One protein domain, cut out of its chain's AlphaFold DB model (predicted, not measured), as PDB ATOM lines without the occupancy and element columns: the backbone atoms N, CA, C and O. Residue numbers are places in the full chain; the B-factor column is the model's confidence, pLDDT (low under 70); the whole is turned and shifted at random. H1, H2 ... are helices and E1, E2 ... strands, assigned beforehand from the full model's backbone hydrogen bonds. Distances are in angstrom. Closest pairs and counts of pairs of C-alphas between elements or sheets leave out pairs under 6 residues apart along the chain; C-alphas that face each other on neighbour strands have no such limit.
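AT A GLANCE: This is residues 21 to 95 and 153 to 174 of the 180 residues of an uncharacterized protein of Pelolinea submarina (UniProt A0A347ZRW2). A strongly twisted sheet of six strands curls like part of a barrel, and two helices, H1 and H2, cover one face of it near E6, making two layers, a sheet with helices on one face. The E2 and E3 hairpin forms the end of the sheet away from the helices. The printed part has 97 residues, in the order H1 E1 E2 E3 H2 E4 E5 E6; the sheet order is E1 E6 E5 E4 E3 E2, all antiparallel, and the class is mixed. The whole is compact, with a radius of gyration of the C-alphas of 12.8 A and spans of 38 by 27 by 20 A.

IN THESE COORDINATES: In the sheet, E5 is residues 155 to 162, 21.5 A long, E4 86 to 92, 20.0 A, and E6 167 to 173, 17.8 A, ending at C-alpha 173 (-47.700, 28.407, -7.663). E1 is residues 37 to 41, E3 54 to 58 and E2 49 to 51. H1, residues 21 to 31, 15.3 A, begins at C-alpha 21 (-53.224, 9.732, 0.575); H2 is residues 68 to 79, 16.1 A.

HOW THE PARTS SIT: E1 and E2 are the edge strands. Between the antiparallel neighbours E1 and E6, N 39 and O 168 are within hydrogen-bond range at 2.8 A; in the E5 and E6 hairpin, N 161 and O 169 are within hydrogen-bond range at 2.8 A. E5 and E4 have N 90 and O 158 at 2.9 A, E4 and E3 N 55 and O 91 at 2.8 A, and E3 and E2 N 51 and O 54 at 2.8 A, each within hydrogen-bond range. H2 is on the sheet at a height of 8.4 A, over E6; its closest C-alphas to E6 are Thr 70 and Asp 172, 6.1 A. H1 is on it at a height of 9.5 A, over E6 and only just over E1, with 3 of its C-alphas there; the closest C-alphas of H1 and E6 are Ala 22 and Cys 167, 7.0 A. H1 and H2 are close but not clearly touching, C-alphas of Ile 25 and Ile 77 being closest at 7.0 A, at a steep tilt of 56 degrees, opposite ways. In H1 and H2 every O i to N i+4 pair is within hydrogen-bond range.

THE WHOLE: The C-alphas of Gly 81 and Met 95 are farthest apart, 39.6 A. Residues 96 to 152 are not printed; C-alphas 95 and 153 are 12.6 A apart across this cut. Of the links that are printed whole, none is long. Residues 93 to 95 and 153 to 155 have pLDDT under 70.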
ATOM      1  N   PRO A  21     -52.607   8.403   0.578       85.50
ATOM      2  CA  PRO A  21     -53.224   9.732   0.575       85.50
ATOM      3  C   PRO A  21     -52.544  10.729  -0.377       85.50
ATOM      4  O   PRO A  21     -53.225  11.468  -1.090       85.50
ATOM      5  N   ALA A  22     -51.209  10.735  -0.441       89.69
ATOM      6  CA  ALA A  22     -50.474  11.611  -1.353       89.69
ATOM      7  C   ALA A  22     -50.740  11.223  -2.819       89.69
ATOM      8  O   ALA A  22     -50.954  12.092  -3.665       89.69
ATOM      9  N   GLN A  23     -50.828   9.920  -3.122       91.81
ATOM     10  CA  GLN A  23     -51.202   9.449  -4.463       91.81
ATOM     11  C   GLN A  23     -52.614   9.878  -4.875       91.81
ATOM     12  O   GLN A  23     -52.846  10.178  -6.051       91.81
ATOM     13  N   GLN A  24     -53.558   9.912  -3.932       93.81
ATOM     14  CA  GLN A  24     -54.916  10.395  -4.183       93.81
ATOM     15  C   GLN A  24     -54.929  11.887  -4.521       93.81
ATOM     16  O   GLN A  24     -55.565  12.261  -5.503       93.81
ATOM     17  N   ILE A  25     -54.175  12.725  -3.793       94.75
ATOM     18  CA  ILE A  25     -54.039  14.154  -4.123       94.75
ATOM     19  C   ILE A  25     -53.413  14.334  -5.508       94.75
ATOM     20  O   ILE A  25     -53.957  15.068  -6.331       94.75
ATOM     21  N   LEU A  26     -52.317  13.633  -5.812       94.75
ATOM     22  CA  LEU A  26     -51.683  13.705  -7.133       94.75
ATOM     23  C   LEU A  26     -52.636  13.269  -8.255       94.75
ATOM     24  O   LEU A  26     -52.653  13.857  -9.336       94.75
ATOM     25  N   SER A  27     -53.438  12.231  -8.017       95.06
ATOM     26  CA  SER A  27     -54.406  11.744  -9.001       95.06
ATOM     27  C   SER A  27     -55.557  12.727  -9.182       95.06
ATOM     28  O   SER A  27     -55.921  13.007 -10.320       95.06
ATOM     29  N   LEU A  28     -56.056  13.322  -8.096       95.94
ATOM     30  CA  LEU A  28     -57.029  14.412  -8.141       95.94
ATOM     31  C   LEU A  28     -56.497  15.595  -8.958       95.94
ATOM     32  O   LEU A  28     -57.211  16.097  -9.823       95.94
ATOM     33  N   GLY A  29     -55.239  15.993  -8.744       95.12
ATOM     34  CA  GLY A  29     -54.571  17.016  -9.546       95.12
ATOM     35  C   GLY A  29     -54.594  16.673 -11.034       95.12
ATOM     36  O   GLY A  29     -55.142  17.431 -11.832       95.12
ATOM     37  N   ARG A  30     -54.123  15.476 -11.407       95.69
ATOM     38  CA  ARG A  30     -54.131  15.006 -12.806       95.69
ATOM     39  C   ARG A  30     -55.528  14.979 -13.428       95.69
ATOM     40  O   ARG A  30     -55.673  15.387 -14.575       95.69
ATOM     41  N   HIS A  31     -56.547  14.534 -12.692       96.44
ATOM     42  CA  HIS A  31     -57.931  14.514 -13.179       96.44
ATOM     43  C   HIS A  31     -58.485  15.914 -13.473       96.44
ATOM     44  O   HIS A  31     -59.307  16.052 -14.374       96.44
ATOM     45  N   ASN A  32     -58.012  16.940 -12.763       95.12
ATOM     46  CA  ASN A  32     -58.398  18.338 -12.973       95.12
ATOM     47  C   ASN A  32     -57.408  19.114 -13.867       95.12
ATOM     48  O   ASN A  32     -57.532  20.327 -14.016       95.12
ATOM     49  N   GLY A  33     -56.416  18.437 -14.462       94.50
ATOM     50  CA  GLY A  33     -55.394  19.077 -15.295       94.50
ATOM     51  C   GLY A  33     -54.377  19.926 -14.519       94.50
ATOM     52  O   GLY A  33     -53.756  20.810 -15.099       94.50
ATOM     53  N   TRP A  34     -54.203  19.686 -13.217       94.31
ATOM     54  CA  TRP A  34     -53.255  20.397 -12.355       94.31
ATOM     55  C   TRP A  34     -51.953  19.609 -12.159       94.31
ATOM     56  O   TRP A  34     -51.967  18.398 -11.916       94.31
ATOM     57  N   GLY A  35     -50.818  20.308 -12.224       90.12
ATOM     58  CA  GLY A  35     -49.477  19.746 -12.038       90.12
ATOM     59  C   GLY A  35     -49.055  19.674 -10.572       90.12
ATOM     60  O   GLY A  35     -48.182  20.419 -10.150       90.12
ATOM     61  N   PHE A  36     -49.675  18.801  -9.776       94.38
ATOM     62  CA  PHE A  36     -49.238  18.599  -8.388       94.38
ATOM     63  C   PHE A  36     -47.944  17.778  -8.327       94.38
ATOM     64  O   PHE A  36     -47.771  16.808  -9.072       94.38
ATOM     65  N   HIS A  37     -47.054  18.132  -7.397       91.75
ATOM     66  CA  HIS A  37     -45.732  17.518  -7.256       91.75
ATOM     67  C   HIS A  37     -45.390  17.227  -5.796       91.75
ATOM     68  O   HIS A  37     -45.719  18.004  -4.909       91.75
ATOM     69  N   ILE A  38     -44.691  16.122  -5.535       92.75
ATOM     70  CA  ILE A  38     -44.128  15.857  -4.204       92.75
ATOM     71  C   ILE A  38     -42.824  16.643  -4.071       92.75
ATOM     72  O   ILE A  38     -41.915  16.478  -4.885       92.75
ATOM     73  N   LEU A  39     -42.731  17.470  -3.033       90.75
ATOM     74  CA  LEU A  39     -41.553  18.289  -2.737       90.75
ATOM     75  C   LEU A  39     -40.578  17.597  -1.783       90.75
ATOM     76  O   LEU A  39     -39.379  17.868  -1.818       90.75
ATOM     77  N   GLY A  40     -41.077  16.703  -0.935       90.12
ATOM     78  CA  GLY A  40     -40.272  16.010   0.063       90.12
ATOM     79  C   GLY A  40     -41.102  15.581   1.262       90.12
ATOM     80  O   GLY A  40     -42.323  15.483   1.173       90.12
ATOM     81  N   TYR A  41     -40.417  15.327   2.375       91.25
ATOM     82  CA  TYR A  41     -41.032  14.913   3.630       91.25
ATOM     83  C   TYR A  41     -40.499  15.762   4.780       91.25
ATOM     84  O   TYR A  41     -39.282  15.867   4.955       91.25
ATOM     85  N   ALA A  42     -41.401  16.358   5.551       90.88
ATOM     86  CA  ALA A  42     -41.102  17.087   6.775       90.88
ATOM     87  C   ALA A  42     -42.373  17.247   7.622       90.88
ATOM     88  O   ALA A  42     -43.489  17.277   7.102       90.88
ATOM     89  N   ASP A  43     -42.206  17.405   8.931       93.00
ATOM     90  CA  ASP A  43     -43.319  17.769   9.804       93.00
ATOM     91  C   ASP A  43     -43.875  19.157   9.466       93.00
ATOM     92  O   ASP A  43     -43.156  20.045   9.000       93.00
ATOM     93  N   LEU A  44     -45.169  19.348   9.738       94.00
ATOM     94  CA  LEU A  44     -45.798  20.662   9.658       94.00
ATOM     95  C   LEU A  44     -45.135  21.589  10.695       94.00
ATOM     96  O   LEU A  44     -45.198  21.285  11.890       94.00
ATOM     97  N   PRO A  45     -44.507  22.704  10.282       93.12
ATOM     98  CA  PRO A  45     -43.884  23.618  11.223       93.12
ATOM     99  C   PRO A  45     -44.945  24.328  12.073       93.12
ATOM    100  O   PRO A  45     -45.993  24.725  11.571       93.12
ATOM    101  N   GLU A  46     -44.655  24.525  13.359       91.88
ATOM    102  CA  GLU A  46     -45.521  25.287  14.274       91.88
ATOM    103  C   GLU A  46     -45.298  26.800  14.188       91.88
ATOM    104  O   GLU A  46     -46.101  27.566  14.701       91.88
ATOM    105  N   LYS A  47     -44.172  27.225  13.609       93.00
ATOM    106  CA  LYS A  47     -43.760  28.626  13.470       93.00
ATOM    107  C   LYS A  47     -43.069  28.828  12.126       93.00
ATOM    108  O   LYS A  47     -42.569  27.851  11.567       93.00
ATOM    109  N   PRO A  48     -42.948  30.066  11.626       93.19
ATOM    110  CA  PRO A  48     -42.265  30.330  10.374       93.19
ATOM    111  C   PRO A  48     -40.798  29.897  10.447       93.19
ATOM    112  O   PRO A  48     -40.073  30.248  11.382       93.19
ATOM    113  N   VAL A  49     -40.349  29.138   9.449       91.31
ATOM    114  CA  VAL A  49     -38.981  28.616   9.359       91.31
ATOM    115  C   VAL A  49     -38.293  29.224   8.148       91.31
ATOM    116  O   VAL A  49     -38.767  29.100   7.020       91.31
ATOM    117  N   ARG A  50     -37.136  29.852   8.369       88.38
ATOM    118  CA  ARG A  50     -36.272  30.317   7.281       88.38
ATOM    119  C   ARG A  50     -35.222  29.263   6.953       88.38
ATOM    120  O   ARG A  50     -34.417  28.905   7.810       88.38
ATOM    121  N   LEU A  51     -35.201  28.817   5.701       85.81
ATOM    122  CA  LEU A  51     -34.211  27.898   5.149       85.81
ATOM    123  C   LEU A  51     -33.498  28.575   3.982       85.81
ATOM    124  O   LEU A  51     -34.027  28.649   2.877       85.81
ATOM    125  N   GLU A  52     -32.290  29.077   4.237       84.81
ATOM    126  CA  GLU A  52     -31.501  29.834   3.259       84.81
ATOM    127  C   GLU A  52     -32.306  31.012   2.666       84.81
ATOM    128  O   GLU A  52     -32.574  32.009   3.350       84.81
ATOM    129  N   LYS A  53     -32.706  30.881   1.398       83.88
ATOM    130  CA  LYS A  53     -33.495  31.845   0.628       83.88
ATOM    131  C   LYS A  53     -35.002  31.590   0.666       83.88
ATOM    132  O   LYS A  53     -35.735  32.263  -0.039       83.88
ATOM    133  N   TRP A  54     -35.470  30.628   1.450       87.69
ATOM    134  CA  TRP A  54     -36.883  30.277   1.551       87.69
ATOM    135  C   TRP A  54     -37.417  30.619   2.933       87.69
ATOM    136  O   TRP A  54     -36.762  30.375   3.947       87.69
ATOM    137  N   LEU A  55     -38.621  31.171   2.973       90.62
ATOM    138  CA  LEU A  55     -39.405  31.337   4.185       90.62
ATOM    139  C   LEU A  55     -40.624  30.427   4.079       90.62
ATOM    140  O   LEU A  55     -41.449  30.590   3.190       90.62
ATOM    141  N   ILE A  56     -40.724  29.467   4.986       92.44
ATOM    142  CA  ILE A  56     -41.843  28.536   5.077       92.44
ATOM    143  C   ILE A  56     -42.732  29.022   6.211       92.44
ATOM    144  O   ILE A  56     -42.281  29.095   7.354       92.44
ATOM    145  N   VAL A  57     -43.979  29.351   5.904       93.88
ATOM    146  CA  VAL A  57     -44.941  29.920   6.852       93.88
ATOM    147  C   VAL A  57     -46.130  28.968   6.975       93.88
ATOM    148  O   VAL A  57     -46.692  28.581   5.949       93.88
ATOM    149  N   PRO A  58     -46.548  28.570   8.188       95.38
ATOM    150  CA  PRO A  58     -47.829  27.893   8.374       95.38
ATOM    151  C   PRO A  58     -48.957  28.748   7.789       95.38
ATOM    152  O   PRO A  58     -49.038  29.936   8.078       95.38
ATOM    153  N   ALA A  59     -49.843  28.172   6.975       93.12
ATOM    154  CA  ALA A  59     -50.796  28.965   6.187       93.12
ATOM    155  C   ALA A  59     -51.748  29.839   7.028       93.12
ATOM    156  O   ALA A  59     -52.266  30.824   6.524       93.12
ATOM    157  N   HIS A  60     -51.970  29.499   8.300       91.38
ATOM    158  CA  HIS A  60     -52.786  30.296   9.221       91.38
ATOM    159  C   HIS A  60     -52.059  31.532   9.785       91.38
ATOM    160  O   HIS A  60     -52.709  32.415  10.335       91.38
ATOM    161  N   GLU A  61     -50.730  31.590   9.667       92.00
ATOM    162  CA  GLU A  61     -49.910  32.753  10.026       92.00
ATOM    163  C   GLU A  61     -49.558  33.624   8.809       92.00
ATOM    164  O   GLU A  61     -49.093  34.755   8.969       92.00
ATOM    165  N   ASP A  62     -49.768  33.115   7.590       88.31
ATOM    166  CA  ASP A  62     -49.523  33.862   6.361       88.31
ATOM    167  C   ASP A  62     -50.690  34.808   6.040       88.31
ATOM    168  O   ASP A  62     -51.848  34.401   6.004       88.31
ATOM    169  N   ASN A  63     -50.379  36.080   5.780       87.31
ATOM    170  CA  ASN A  63     -51.375  37.114   5.469       87.31
ATOM    171  C   ASN A  63     -51.360  37.523   3.988       87.31
ATOM    172  O   ASN A  63     -51.928  38.555   3.620       87.31
ATOM    173  N   SER A  64     -50.677  36.761   3.134       84.94
ATOM    174  CA  SER A  64     -50.621  37.063   1.708       84.94
ATOM    175  C   SER A  64     -51.981  36.778   1.058       84.94
ATOM    176  O   SER A  64     -52.672  35.832   1.444       84.94
ATOM    177  N   PRO A  65     -52.400  37.565   0.053       85.56
ATOM    178  CA  PRO A  65     -53.670  37.337  -0.620       85.56
ATOM    179  C   PRO A  65     -53.637  36.014  -1.398       85.56
ATOM    180  O   PRO A  65     -52.948  35.894  -2.409       85.56
ATOM    181  N   ILE A  66     -54.413  35.027  -0.943       87.62
ATOM    182  CA  ILE A  66     -54.530  33.725  -1.610       87.62
ATOM    183  C   ILE A  66     -55.329  33.895  -2.916       87.62
ATOM    184  O   ILE A  66     -56.477  34.351  -2.872       87.62
ATOM    185  N   PRO A  67     -54.787  33.507  -4.085       90.50
ATOM    186  CA  PRO A  67     -55.520  33.557  -5.345       90.50
ATOM    187  C   PRO A  67     -56.765  32.664  -5.334       90.50
ATOM    188  O   PRO A  67     -56.746  31.549  -4.810       90.50
ATOM    189  N   GLY A  68     -57.831  33.106  -6.010       91.56
ATOM    190  CA  GLY A  68     -59.091  32.354  -6.093       91.56
ATOM    191  C   GLY A  68     -58.919  30.927  -6.628       91.56
ATOM    192  O   GLY A  68     -59.499  30.000  -6.076       91.56
ATOM    193  N   ARG A  69     -58.040  30.727  -7.622       92.31
ATOM    194  CA  ARG A  69     -57.714  29.389  -8.155       92.31
ATOM    195  C   ARG A  69     -57.070  28.466  -7.118       92.31
ATOM    196  O   ARG A  69     -57.313  27.265  -7.115       92.31
ATOM    197  N   THR A  70     -56.242  29.015  -6.230       93.12
ATOM    198  CA  THR A  70     -55.584  28.243  -5.175       93.12
ATOM    199  C   THR A  70     -56.628  27.801  -4.157       93.12
ATOM    200  O   THR A  70     -56.647  26.641  -3.748       93.12
ATOM    201  N   LEU A  71     -57.542  28.708  -3.802       94.31
ATOM    202  CA  LEU A  71     -58.659  28.405  -2.918       94.31
ATOM    203  C   LEU A  71     -59.583  27.335  -3.518       94.31
ATOM    204  O   LEU A  71     -59.969  26.413  -2.807       94.31
ATOM    205  N   GLU A  72     -59.889  27.416  -4.815       95.75
ATOM    206  CA  GLU A  72     -60.670  26.407  -5.538       95.75
ATOM    207  C   GLU A  72     -60.019  25.023  -5.432       95.75
ATOM    208  O   GLU A  72     -60.664  24.076  -4.991       95.75
ATOM    209  N   ARG A  73     -58.713  24.912  -5.713       96.00
ATOM    210  CA  ARG A  73     -57.969  23.648  -5.576       96.00
ATOM    211  C   ARG A  73     -58.036  23.085  -4.158       96.00
ATOM    212  O   ARG A  73     -58.282  21.891  -3.984       96.00
ATOM    213  N   ILE A  74     -57.854  23.933  -3.145       95.50
ATOM    214  CA  ILE A  74     -57.966  23.538  -1.733       95.50
ATOM    215  C   ILE A  74     -59.380  23.020  -1.434       95.50
ATOM    216  O   ILE A  74     -59.534  21.954  -0.836       95.50
ATOM    217  N   GLN A  75     -60.418  23.728  -1.881       96.88
ATOM    218  CA  GLN A  75     -61.807  23.302  -1.711       96.88
ATOM    219  C   GLN A  75     -62.082  21.967  -2.410       96.88
ATOM    220  O   GLN A  75     -62.723  21.103  -1.815       96.88
ATOM    221  N   THR A  76     -61.559  21.751  -3.619       97.06
ATOM    222  CA  THR A  76     -61.686  20.478  -4.344       97.06
ATOM    223  C   THR A  76     -61.031  19.324  -3.589       97.06
ATOM    224  O   THR A  76     -61.621  18.249  -3.493       97.06
ATOM    225  N   ILE A  77     -59.849  19.537  -2.996       96.06
ATOM    226  CA  ILE A  77     -59.184  18.542  -2.138       96.06
ATOM    227  C   ILE A  77     -60.097  18.168  -0.963       96.06
ATOM    228  O   ILE A  77     -60.345  16.985  -0.719       96.06
ATOM    229  N   PHE A  78     -60.667  19.162  -0.276       96.62
ATOM    230  CA  PHE A  78     -61.587  18.906   0.831       96.62
ATOM    231  C   PHE A  78     -62.893  18.227   0.386       96.62
ATOM    232  O   PHE A  78     -63.377  17.327   1.082       96.62
ATOM    233  N   ALA A  79     -63.447  18.604  -0.766       97.06
ATOM    234  CA  ALA A  79     -64.653  18.006  -1.337       97.06
ATOM    235  C   ALA A  79     -64.443  16.535  -1.734       97.06
ATOM    236  O   ALA A  79     -65.350  15.723  -1.576       97.06
ATOM    237  N   ALA A  80     -63.229  16.165  -2.154       95.00
ATOM    238  CA  ALA A  80     -62.837  14.784  -2.432       95.00
ATOM    239  C   ALA A  80     -62.636  13.925  -1.163       95.00
ATOM    240  O   ALA A  80     -62.232  12.768  -1.257       95.00
ATOM    241  N   GLY A  81     -62.887  14.477   0.029       94.94
ATOM    242  CA  GLY A  81     -62.708  13.780   1.306       94.94
ATOM    243  C   GLY A  81     -61.256  13.708   1.785       94.94
ATOM    244  O   GLY A  81     -60.992  13.123   2.832       94.94
ATOM    245  N   LEU A  82     -60.317  14.332   1.070       94.62
ATOM    246  CA  LEU A  82     -58.905  14.357   1.442       94.62
ATOM    247  C   LEU A  82     -58.688  15.393   2.551       94.62
ATOM    248  O   LEU A  82     -59.297  16.468   2.556       94.62
ATOM    249  N   ARG A  83     -57.862  15.042   3.537       94.31
ATOM    250  CA  ARG A  83     -57.597  15.860   4.726       94.31
ATOM    251  C   ARG A  83     -56.091  15.918   4.978       94.31
ATOM    252  O   ARG A  83     -55.577  15.086   5.717       94.31
ATOM    253  N   PRO A  84     -55.368  16.848   4.332       95.31
ATOM    254  CA  PRO A  84     -54.002  17.162   4.734       95.31
ATOM    255  C   PRO A  84     -53.970  17.580   6.210       95.31
ATOM    256  O   PRO A  84     -54.904  18.236   6.680       95.31
ATOM    257  N   ARG A  85     -52.881  17.256   6.912       95.38
ATOM    258  CA  ARG A  85     -52.629  17.688   8.296       95.38
ATOM    259  C   ARG A  85     -52.588  19.213   8.401       95.38
ATOM    260  O   ARG A  85     -53.002  19.789   9.402       95.38
ATOM    261  N   GLY A  86     -52.090  19.875   7.359       95.38
ATOM    262  CA  GLY A  86     -52.095  21.327   7.262       95.38
ATOM    263  C   GLY A  86     -51.564  21.830   5.931       95.38
ATOM    264  O   GLY A  86     -51.259  21.057   5.023       95.38
ATOM    265  N   PHE A  87     -51.447  23.150   5.835       96.38
ATOM    266  CA  PHE A  87     -50.882  23.832   4.679       96.38
ATOM    267  C   PHE A  87     -49.760  24.761   5.120       96.38
ATOM    268  O   PHE A  87     -49.824  25.369   6.194       96.38
ATOM    269  N   VAL A  88     -48.757  24.898   4.262       95.56
ATOM    270  CA  VAL A  88     -47.711  25.912   4.383       95.56
ATOM    271  C   VAL A  88     -47.643  26.732   3.104       95.56
ATOM    272  O   VAL A  88     -47.896  26.227   2.008       95.56
ATOM    273  N   VAL A  89     -47.293  28.002   3.264       94.12
ATOM    274  CA  VAL A  89     -46.959  28.910   2.174       94.12
ATOM    275  C   VAL A  89     -45.448  29.082   2.179       94.12
ATOM    276  O   VAL A  89     -44.855  29.465   3.189       94.12
ATOM    277  N   VAL A  90     -44.815  28.739   1.064       92.31
ATOM    278  CA  VAL A  90     -43.369  28.858   0.888       92.31
ATOM    279  C   VAL A  90     -43.095  30.074   0.021       92.31
ATOM    280  O   VAL A  90     -43.506  30.111  -1.133       92.31
ATOM    281  N   HIS A  91     -42.389  31.049   0.579       89.50
ATOM    282  CA  HIS A  91     -41.992  32.284  -0.089       89.50
ATOM    283  C   HIS A  91     -40.504  32.263  -0.405       89.50
ATOM    284  O   HIS A  91     -39.699  31.842   0.435       89.50
ATOM    285  N   GLU A  92     -40.106  32.794  -1.560       83.38
ATOM    286  CA  GLU A  92     -38.714  33.199  -1.740       83.38
ATOM    287  C   GLU A  92     -38.453  34.433  -0.862       83.38
ATOM    288  O   GLU A  92     -39.055  35.497  -1.018       83.38
ATOM    289  N   ALA A  93     -37.587  34.274   0.133       68.94
ATOM    290  CA  ALA A  93     -37.243  35.320   1.074       68.94
ATOM    291  C   ALA A  93     -36.141  36.205   0.469       68.94
ATOM    292  O   ALA A  93     -35.035  35.702   0.225       68.94
ATOM    293  N   PRO A  94     -36.367  37.524   0.300       58.53
ATOM    294  CA  PRO A  94     -35.292  38.424  -0.081       58.53
ATOM    295  C   PRO A  94     -34.164  38.330   0.952       58.53
ATOM    296  O   PRO A  94     -34.401  38.139   2.155       58.53
ATOM    297  N   MET A  95     -32.915  38.440   0.488       57.19
ATOM    298  CA  MET A  95     -31.773  38.569   1.395       57.19
ATOM    299  C   MET A  95     -32.088  39.694   2.376       57.19
ATOM    300  O   MET A  95     -32.417  40.805   1.958       57.19
ATOM    301  N   LEU A 153     -42.966  41.794  -1.850       48.81
ATOM    302  CA  LEU A 153     -43.202  41.163  -3.128       48.81
ATOM    303  C   LEU A 153     -42.546  39.790  -2.982       48.81
ATOM    304  O   LEU A 153     -41.375  39.615  -3.304       48.81
ATOM    305  N   ALA A 154     -43.257  38.874  -2.326       53.12
ATOM    306  CA  ALA A 154     -42.860  37.496  -2.218       53.12
ATOM    307  C   ALA A 154     -42.900  36.986  -3.649       53.12
ATOM    308  O   ALA A 154     -43.966  36.889  -4.262       53.12
ATOM    309  N   LEU A 155     -41.716  36.825  -4.223       61.16
ATOM    310  CA  LEU A 155     -41.582  36.272  -5.552       61.16
ATOM    311  C   LEU A 155     -41.980  34.794  -5.437       61.16
ATOM    312  O   LEU A 155     -41.520  34.076  -4.550       61.16
ATOM    313  N   ASP A 156     -42.931  34.417  -6.284       73.25
ATOM    314  CA  ASP A 156     -43.464  33.075  -6.523       73.25
ATOM    315  C   ASP A 156     -43.821  32.220  -5.293       73.25
ATOM    316  O   ASP A 156     -43.208  31.172  -5.076       73.25
ATOM    317  N   PRO A 157     -44.855  32.574  -4.509       88.06
ATOM    318  CA  PRO A 157     -45.237  31.746  -3.379       88.06
ATOM    319  C   PRO A 157     -45.860  30.435  -3.836       88.06
ATOM    320  O   PRO A 157     -46.600  30.364  -4.829       88.06
ATOM    321  N   ILE A 158     -45.533  29.392  -3.084       91.69
ATOM    322  CA  ILE A 158     -45.937  28.019  -3.346       91.69
ATOM    323  C   ILE A 158     -46.819  27.566  -2.194       91.69
ATOM    324  O   ILE A 158     -46.409  27.614  -1.033       91.69
ATOM    325  N   VAL A 159     -48.026  27.105  -2.510       94.62
ATOM    326  CA  VAL A 159     -48.911  26.491  -1.517       94.62
ATOM    327  C   VAL A 159     -48.680  24.994  -1.504       94.62
ATOM    328  O   VAL A 159     -48.800  24.318  -2.529       94.62
ATOM    329  N   VAL A 160     -48.365  24.476  -0.322       95.88
ATOM    330  CA  VAL A 160     -48.012  23.076  -0.108       95.88
ATOM    331  C   VAL A 160     -48.956  22.471   0.922       95.88
ATOM    332  O   VAL A 160     -49.127  23.010   2.016       95.88
ATOM    333  N   ALA A 161     -49.565  21.344   0.572       96.56
ATOM    334  CA  ALA A 161     -50.299  20.493   1.493       96.56
ATOM    335  C   ALA A 161     -49.322  19.550   2.203       96.56
ATOM    336  O   ALA A 161     -48.526  18.874   1.551       96.56
ATOM    337  N   VAL A 162     -49.402  19.486   3.528       95.62
ATOM    338  CA  VAL A 162     -48.625  18.553   4.349       95.62
ATOM    339  C   VAL A 162     -49.547  17.424   4.785       95.62
ATOM    340  O   VAL A 162     -50.563  17.663   5.438       95.62
ATOM    341  N   MET A 163     -49.217  16.198   4.400       94.31
ATOM    342  CA  MET A 163     -49.977  14.996   4.739       94.31
ATOM    343  C   MET A 163     -49.665  14.513   6.164       94.31
ATOM    344  O   MET A 163     -48.728  14.988   6.804       94.31
ATOM    345  N   GLU A 164     -50.455  13.567   6.675       91.31
ATOM    346  CA  GLU A 164     -50.270  12.987   8.020       91.31
ATOM    347  C   GLU A 164     -48.907  12.299   8.199       91.31
ATOM    348  O   GLU A 164     -48.298  12.378   9.261       91.31
ATOM    349  N   ASP A 165     -48.392  11.675   7.140       88.06
ATOM    350  CA  ASP A 165     -47.060  11.056   7.083       88.06
ATOM    351  C   ASP A 165     -45.915  12.071   6.886       88.06
ATOM    352  O   ASP A 165     -44.748  11.691   6.774       88.06
ATOM    353  N   GLY A 166     -46.235  13.367   6.831       89.69
ATOM    354  CA  GLY A 166     -45.279  14.434   6.570       89.69
ATOM    355  C   GLY A 166     -44.912  14.599   5.095       89.69
ATOM    356  O   GLY A 166     -43.993  15.357   4.802       89.69
ATOM    357  N   CYS A 167     -45.587  13.937   4.150       93.56
ATOM    358  CA  CYS A 167     -45.383  14.158   2.718       93.56
ATOM    359  C   CYS A 167     -45.858  15.557   2.312       93.56
ATOM    360  O   CYS A 167     -46.986  15.959   2.604       93.56
ATOM    361  N   TRP A 168     -44.997  16.309   1.628       94.94
ATOM    362  CA  TRP A 168     -45.283  17.656   1.144       94.94
ATOM    363  C   TRP A 168     -45.674  17.598  -0.323       94.94
ATOM    364  O   TRP A 168     -44.859  17.234  -1.173       94.94
ATOM    365  N   VAL A 169     -46.909  17.992  -0.619       95.56
ATOM    366  CA  VAL A 169     -47.457  18.029  -1.973       95.56
ATOM    367  C   VAL A 169     -47.720  19.473  -2.374       95.56
ATOM    368  O   VAL A 169     -48.521  20.171  -1.760       95.56
ATOM    369  N   GLU A 170     -47.043  19.922  -3.420       94.94
ATOM    370  CA  GLU A 170     -47.290  21.197  -4.076       94.94
ATOM    371  C   GLU A 170     -48.686  21.217  -4.709       94.94
ATOM    372  O   GLU A 170     -49.021  20.338  -5.506       94.94
ATOM    373  N   ILE A 171     -49.485  22.229  -4.358       94.38
ATOM    374  CA  ILE A 171     -50.861  22.411  -4.836       94.38
ATOM    375  C   ILE A 171     -50.956  23.549  -5.852       94.38
ATOM    376  O   ILE A 171     -51.727  23.470  -6.809       94.38
ATOM    377  N   ASP A 172     -50.222  24.641  -5.656       92.81
ATOM    378  CA  ASP A 172     -50.240  25.755  -6.602       92.81
ATOM    379  C   ASP A 172     -49.006  26.646  -6.480       92.81
ATOM    380  O   ASP A 172     -48.423  26.773  -5.401       92.81
ATOM    381  N   ARG A 173     -48.679  27.320  -7.586       89.25
ATOM    382  CA  ARG A 173     -47.700  28.407  -7.663       89.25
ATOM    383  C   ARG A 173     -48.403  29.674  -8.123       89.25
ATOM    384  O   ARG A 173     -49.137  29.672  -9.115       89.25
ATOM    385  N   TRP A 174     -48.188  30.795  -7.440       79.62
ATOM    386  CA  TRP A 174     -48.935  32.022  -7.754       79.62
ATOM    387  C   TRP A 174     -48.574  32.678  -9.099       79.62
ATOM    388  O   TRP A 174     -49.392  33.432  -9.627       79.62
TER     389      TRP A 174